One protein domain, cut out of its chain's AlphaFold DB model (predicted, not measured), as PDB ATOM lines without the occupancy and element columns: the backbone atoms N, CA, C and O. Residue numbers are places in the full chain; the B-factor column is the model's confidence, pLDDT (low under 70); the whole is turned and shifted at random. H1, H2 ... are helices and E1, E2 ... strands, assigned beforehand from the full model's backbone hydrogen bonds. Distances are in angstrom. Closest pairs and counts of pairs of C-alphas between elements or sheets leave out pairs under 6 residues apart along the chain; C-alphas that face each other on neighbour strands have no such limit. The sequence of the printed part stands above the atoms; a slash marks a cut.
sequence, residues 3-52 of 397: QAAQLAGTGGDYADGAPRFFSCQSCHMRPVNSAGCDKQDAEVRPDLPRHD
ATOM      1  N   GLN A   3     173.865 207.039 197.358       64.50
ATOM      2  CA  GLN A   3     172.771 206.229 196.803       64.50
ATOM      3  C   GLN A   3     173.255 204.991 196.034       64.50
ATOM      4  O   GLN A   3     172.617 203.949 196.073       64.50
ATOM      5  N   ALA A   4     174.394 205.085 195.348       63.78
ATOM      6  CA  ALA A   4     174.972 203.952 194.638       63.78
ATOM      7  C   ALA A   4     175.709 202.987 195.588       63.78
ATOM      8  O   ALA A   4     175.769 201.800 195.299       63.78
ATOM      9  N   ALA A   5     176.205 203.460 196.741       65.38
ATOM     10  CA  ALA A   5     176.740 202.586 197.793       65.38
ATOM     11  C   ALA A   5     175.625 201.806 198.517       65.38
ATOM     12  O   ALA A   5     175.817 200.656 198.894       65.38
ATOM     13  N   GLN A   6     174.426 202.387 198.639       76.56
ATOM     14  CA  GLN A   6     173.250 201.709 199.204       76.56
ATOM     15  C   GLN A   6     172.844 200.448 198.415       76.56
ATOM     16  O   GLN A   6     172.226 199.551 198.987       76.56
ATOM     17  N   LEU A   7     173.220 200.335 197.133       72.62
ATOM     18  CA  LEU A   7     172.941 199.151 196.306       72.62
ATOM     19  C   LEU A   7     173.604 197.869 196.834       72.62
ATOM     20  O   LEU A   7     173.129 196.783 196.516       72.62
ATOM     21  N   ALA A   8     174.653 197.980 197.657       72.31
ATOM     22  CA  ALA A   8     175.271 196.833 198.321       72.31
ATOM     23  C   ALA A   8     174.364 196.191 199.392       72.31
ATOM     24  O   ALA A   8     174.624 195.072 199.821       72.31
ATOM     25  N   GLY A   9     173.294 196.870 199.830       77.81
ATOM     26  CA  GLY A   9     172.349 196.340 200.821       77.81
ATOM     27  C   GLY A   9     172.878 196.308 202.262       77.81
ATOM     28  O   GLY A   9     172.217 195.776 203.147       77.81
ATOM     29  N   THR A  10     174.042 196.903 202.514       78.62
ATOM     30  CA  THR A  10     174.787 196.871 203.787       78.62
ATOM     31  C   THR A  10     174.740 198.210 204.535       78.62
ATOM     32  O   THR A  10     175.622 198.537 205.319       78.62
ATOM     33  N   GLY A  11     173.723 199.043 204.283       73.38
ATOM     34  CA  GLY A  11     173.577 200.341 204.960       73.38
ATOM     35  C   GLY A  11     174.612 201.401 204.550       73.38
ATOM     36  O   GLY A  11     174.713 202.435 205.205       73.38
ATOM     37  N   GLY A  12     175.339 201.172 203.453       72.50
ATOM     38  CA  GLY A  12     176.386 202.055 202.935       72.50
ATOM     39  C   GLY A  12     177.790 201.454 203.004       72.50
ATOM     40  O   GLY A  12     178.670 201.962 202.310       72.50
ATOM     41  N   ASP A  13     177.985 200.375 203.765       80.38
ATOM     42  CA  ASP A  13     179.241 199.622 203.835       80.38
ATOM     43  C   ASP A  13     179.542 198.864 202.533       80.38
ATOM     44  O   ASP A  13     178.738 198.853 201.598       80.38
ATOM     45  N   TYR A  14     180.726 198.265 202.422       80.62
ATOM     46  CA  TYR A  14     181.046 197.433 201.265       80.62
ATOM     47  C   TYR A  14     180.223 196.137 201.264       80.62
ATOM     48  O   TYR A  14     179.775 195.675 202.317       80.62
ATOM     49  N   ALA A  15     180.020 195.537 200.087       80.44
ATOM     50  CA  ALA A  15     179.251 194.294 199.944       80.44
ATOM     51  C   ALA A  15     179.808 193.108 200.768       80.44
ATOM     52  O   ALA A  15     179.059 192.203 201.124       80.44
ATOM     53  N   ASP A  16     181.100 193.122 201.105       80.31
ATOM     54  CA  ASP A  16     181.767 192.125 201.954       80.31
ATOM     55  C   ASP A  16     181.643 192.409 203.468       80.31
ATOM     56  O   ASP A  16     182.200 191.680 204.290       80.31
ATOM     57  N   GLY A  17     180.905 193.458 203.849       79.62
ATOM     58  CA  GLY A  17     180.711 193.886 205.233       79.62
ATOM     59  C   GLY A  17     181.828 194.775 205.783       79.62
ATOM     60  O   GLY A  17     181.785 195.127 206.964       79.62
ATOM     61  N   ALA A  18     182.825 195.154 204.973       80.31
ATOM     62  CA  ALA A  18     183.841 196.109 205.402       80.31
ATOM     63  C   ALA A  18     183.235 197.520 205.567       80.31
ATOM     64  O   ALA A  18     182.533 197.988 204.665       80.31
ATOM     65  N   PRO A  19     183.540 198.244 206.664       79.31
ATOM     66  CA  PRO A  19     183.045 199.602 206.853       79.31
ATOM     67  C   PRO A  19     183.445 200.537 205.706       79.31
ATOM     68  O   PRO A  19     184.627 200.631 205.351       79.31
ATOM     69  N   ARG A  20     182.483 201.279 205.146       71.62
ATOM     70  CA  ARG A  20     182.772 202.301 204.130       71.62
ATOM     71  C   ARG A  20     182.992 203.650 204.793       71.62
ATOM     72  O   ARG A  20     182.062 204.371 205.146       71.62
ATOM     73  N   PHE A  21     184.255 204.039 204.895       69.25
ATOM     74  CA  PHE A  21     184.608 205.391 205.306       69.25
ATOM     75  C   PHE A  21     184.393 206.366 204.143       69.25
ATOM     76  O   PHE A  21     184.929 206.160 203.051       69.25
ATOM     77  N   PHE A  22     183.653 207.454 204.384       65.06
ATOM     78  CA  PHE A  22     183.559 208.577 203.450       65.06
ATOM     79  C   PHE A  22     184.921 209.270 203.357       65.06
ATOM     80  O   PHE A  22     185.273 210.136 204.153       65.06
ATOM     81  N   SER A  23     185.714 208.798 202.403       70.69
ATOM     82  CA  SER A  23     187.056 209.266 202.077       70.69
ATOM     83  C   SER A  23     187.065 209.948 200.710       70.69
ATOM     84  O   SER A  23     186.043 209.996 200.020       70.69
ATOM     85  N   CYS A  24     188.242 210.393 200.264       71.88
ATOM     86  CA  CYS A  24     188.456 210.898 198.908       71.88
ATOM     87  C   CYS A  24     187.870 209.948 197.849       71.88
ATOM     88  O   CYS A  24     187.224 210.395 196.908       71.88
ATOM     89  N   GLN A  25     188.009 208.629 198.032       73.50
ATOM     90  CA  GLN A  25     187.480 207.636 197.093       73.50
ATOM     91  C   GLN A  25     185.948 207.633 197.042       73.50
ATOM     92  O   GLN A  25     185.378 207.424 195.984       73.50
ATOM     93  N   SER A  26     185.252 207.912 198.143       72.19
ATOM     94  CA  SER A  26     183.781 207.927 198.128       72.19
ATOM     95  C   SER A  26     183.209 209.096 197.316       72.19
ATOM     96  O   SER A  26     182.124 208.969 196.741       72.19
ATOM     97  N   CYS A  27     183.942 210.215 197.249       73.50
ATOM     98  CA  CYS A  27     183.585 211.382 196.440       73.50
ATOM     99  C   CYS A  27     184.095 211.271 194.995       73.50
ATOM    100  O   CYS A  27     183.362 211.609 194.070       73.50
ATOM    101  N   HIS A  28     185.317 210.764 194.802       79.69
ATOM    102  CA  HIS A  28     185.994 210.740 193.502       79.69
ATOM    103  C   HIS A  28     185.911 209.401 192.761       79.69
ATOM    104  O   HIS A  28     186.274 209.342 191.601       79.69
ATOM    105  N   MET A  29     185.461 208.311 193.378       82.31
ATOM    106  CA  MET A  29     185.345 207.006 192.716       82.31
ATOM    107  C   MET A  29     183.916 206.504 192.846       82.31
ATOM    108  O   MET A  29     183.497 205.963 193.873       82.31
ATOM    109  N   ARG A  30     183.134 206.697 191.781       80.44
ATOM    110  CA  ARG A  30     181.756 206.202 191.736       80.44
ATOM    111  C   ARG A  30     181.761 204.672 191.907       80.44
ATOM    112  O   ARG A  30     182.486 204.000 191.174       80.44
ATOM    113  N   PRO A  31     180.929 204.113 192.806       82.69
ATOM    114  CA  PRO A  31     180.778 202.669 192.911       82.69
ATOM    115  C   PRO A  31     180.075 202.111 191.662       82.69
ATOM    116  O   PRO A  31     179.113 202.709 191.160       82.69
ATOM    117  N   VAL A  32     180.570 200.983 191.156       85.62
ATOM    118  CA  VAL A  32     180.057 200.279 189.973       85.62
ATOM    119  C   VAL A  32     179.960 198.777 190.222       85.62
ATOM    120  O   VAL A  32     180.711 198.221 191.020       85.62
ATOM    121  N   ASN A  33     179.072 198.114 189.479       88.56
ATOM    122  CA  ASN A  33     178.995 196.659 189.451       88.56
ATOM    123  C   ASN A  33     180.104 196.095 188.551       88.56
ATOM    124  O   ASN A  33     180.009 196.210 187.329       88.56
ATOM    125  N   SER A  34     181.165 195.546 189.142       88.75
ATOM    126  CA  SER A  34     182.352 195.081 188.410       88.75
ATOM    127  C   SER A  34     183.133 194.029 189.199       88.75
ATOM    128  O   SER A  34     182.918 193.852 190.396       88.75
ATOM    129  N   ALA A  35     184.072 193.356 188.535       89.06
ATOM    130  CA  ALA A  35     185.152 192.625 189.192       89.06
ATOM    131  C   ALA A  35     186.311 193.571 189.562       89.06
ATOM    132  O   ALA A  35     186.511 194.602 188.914       89.06
ATOM    133  N   GLY A  36     187.065 193.229 190.615       84.19
ATOM    134  CA  GLY A  36     188.174 194.053 191.131       84.19
ATOM    135  C   GLY A  36     189.476 193.940 190.344       84.19
ATOM    136  O   GLY A  36     190.402 194.718 190.565       84.19
ATOM    137  N   CYS A  37     189.562 192.976 189.435       83.88
ATOM    138  CA  CYS A  37     190.704 192.765 188.566       83.88
ATOM    139  C   CYS A  37     190.276 192.006 187.312       83.88
ATOM    140  O   CYS A  37     189.247 191.330 187.296       83.88
ATOM    141  N   ASP A  38     191.104 192.091 186.277       83.56
ATOM    142  CA  ASP A  38     190.971 191.270 185.077       83.56
ATOM    143  C   ASP A  38     191.657 189.910 185.303       83.56
ATOM    144  O   ASP A  38     192.796 189.665 184.892       83.56
ATOM    145  N   LYS A  39     191.011 189.059 186.110       86.88
ATOM    146  CA  LYS A  39     191.441 187.682 186.396       86.88
ATOM    147  C   LYS A  39     190.262 186.731 186.262       86.88
ATOM    148  O   LYS A  39     189.127 187.080 186.577       86.88
ATOM    149  N   GLN A  40     190.558 185.511 185.819       88.38
ATOM    150  CA  GLN A  40     189.578 184.434 185.782       88.38
ATOM    151  C   GLN A  40     188.994 184.218 187.186       88.38
ATOM    152  O   GLN A  40     189.734 184.237 188.169       88.38
ATOM    153  N   ASP A  41     187.672 184.065 187.259       90.44
ATOM    154  CA  ASP A  41     186.899 183.866 188.493       90.44
ATOM    155  C   ASP A  41     186.946 185.032 189.501       90.44
ATOM    156  O   ASP A  41     186.584 184.866 190.667       90.44
ATOM    157  N   ALA A  42     187.354 186.233 189.068       90.00
ATOM    158  CA  ALA A  42     187.265 187.420 189.909       90.00
ATOM    159  C   ALA A  42     185.800 187.709 190.287       90.00
ATOM    160  O   ALA A  42     184.932 187.869 189.428       90.00
ATOM    161  N   GLU A  43     185.536 187.786 191.592       89.44
ATOM    162  CA  GLU A  43     184.208 188.063 192.134       89.44
ATOM    163  C   GLU A  43     183.691 189.429 191.655       89.44
ATOM    164  O   GLU A  43     184.371 190.452 191.793       89.44
ATOM    165  N   VAL A  44     182.467 189.443 191.122       89.50
ATOM    166  CA  VAL A  44     181.752 190.669 190.759       89.50
ATOM    167  C   VAL A  44     181.049 191.214 191.995       89.50
ATOM    168  O   VAL A  44     180.228 190.523 192.596       89.50
ATOM    169  N   ARG A  45     181.342 192.468 192.350       88.12
ATOM    170  CA  ARG A  45     180.703 193.178 193.465       88.12
ATOM    171  C   ARG A  45     179.934 194.393 192.939       88.12
ATOM    172  O   ARG A  45     180.423 195.059 192.023       88.12
ATOM    173  N   PRO A  46     178.758 194.710 193.510       85.94
ATOM    174  CA  PRO A  46     177.879 195.772 193.013       85.94
ATOM    175  C   PRO A  46     178.406 197.195 193.260       85.94
ATOM    176  O   PRO A  46     177.821 198.155 192.756       85.94
ATOM    177  N   ASP A  47     179.473 197.348 194.042       82.88
ATOM    178  CA  ASP A  47     179.848 198.606 194.682       82.88
ATOM    179  C   ASP A  47     181.356 198.924 194.631       82.88
ATOM    180  O   ASP A  47     181.870 199.683 195.469       82.88
ATOM    181  N   LEU A  48     182.067 198.376 193.638       86.19
ATOM    182  CA  LEU A  48     183.502 198.604 193.481       86.19
ATOM    183  C   LEU A  48     183.812 200.055 193.101       86.19
ATOM    184  O   LEU A  48     183.204 200.575 192.161       86.19
ATOM    185  N   PRO A  49     184.787 200.710 193.759       84.62
ATOM    186  CA  PRO A  49     185.250 202.032 193.359       84.62
ATOM    187  C   PRO A  49     185.841 201.998 191.944       84.62
ATOM    188  O   PRO A  49     186.820 201.296 191.682       84.62
ATOM    189  N   ARG A  50     185.256 202.762 191.017       84.38
ATOM    190  CA  ARG A  50     185.792 202.883 189.658       84.38
ATOM    191  C   ARG A  50     187.011 203.810 189.650       84.38
ATOM    192  O   ARG A  50     186.900 204.976 190.016       84.38
ATOM    193  N   HIS A  51     188.148 203.314 189.166       81.50
ATOM    194  CA  HIS A  51     189.358 204.107 188.918       81.50
ATOM    195  C   HIS A  51     189.252 204.858 187.584       81.50
ATOM    196  O   HIS A  51     189.928 204.532 186.617       81.50
ATOM    197  N   ASP A  52     188.353 205.834 187.500       77.62
ATOM    198  CA  ASP A  52     188.089 206.589 186.269       77.62
ATOM    199  C   ASP A  52     188.728 207.987 186.255       77.62
ATOM    200  O   ASP A  52     188.300 208.848 185.483       77.62
TER     201      ASP A  52
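Overview. This is residues 3 to 52 of the 397 residues of an uncharacterized protein of Xanthomonadales bacterium (UniProt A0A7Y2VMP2). A short two-stranded hairpin, E1 and E2, forms the body of this small domain, with the short helix H1 near the end of the hairpin where E1 begins and the short helix H2 beyond that same end. A long loop, residues 9 to 23, leads from H1 to H2, and the hairpin's own link, residues 36 to 43, reaches away from both helices. The printed part has 50 residues, with two named helices and two named strands in the order H1, H2, E1, E2; the sheet has the order E1 - E2 and is antiparallel. The class is mixed, helices and strands, with under half of the residues in named elements. The whole is compact, with a radius of gyration of the C-alphas of 10.6 A, and spans 30 by 23 by 16 A.

Along the chain. H1, residues 3 to 8, begins at C-alpha 3, at (172.771, 206.229, 196.803), and measures 9.8 A from first to last C-alpha. H2, residues 24 to 28, measures 5.9 A. E1, residues 31 to 35, begins at C-alpha 31, at (180.778, 202.669, 192.911), and measures 11.6 A. E2, residues 44 to 49, measures 12.2 A and ends at C-alpha 49, at (185.250, 202.032, 193.359).

Arrangement. E1 and E2 are a hairpin of antiparallel neighbour strands, with 135 degrees between their N-to-C directions. C-alphas 33 and 46 face each other at 3.8 A. N 32 and O 48 are within hydrogen-bond range at 2.8 A, and so are N 45 and O 34 at 2.9 A. The closest C-alphas of H1 and E2 are those of Ala 5 and Asp 47, 5.9 A apart. Those of H1 and E1 are Ala 4 and Pro 31, 6.2 A apart. The closest C-alphas of H2 and E2 are those of Gln 25 and Pro 49, 7.1 A apart. H1 and H2 are apart. In H2 every O i to N i+4 pair is within hydrogen-bond range; in H1 0 of 2 are, beside 2 of 3 O i to N i+3 pairs.

Size, cuts and confidence. The two C-alphas farthest apart are those of Phe 22 and Gln 40, at 30.5 A, and the first and last printed C-alphas, Gln 3 and Asp 52, are 18.6 A apart. The printed part has no cut. The link from H1 to H2, with 15 residues between them, is long; the link from H2 to E1, with 2, is tight; the link from E1 to E2, with 8, is short. The mean pLDDT of the printed part is 79.6; residues 3 to 5 and 21 to 22 are under 70, and H1 has a mean of 69.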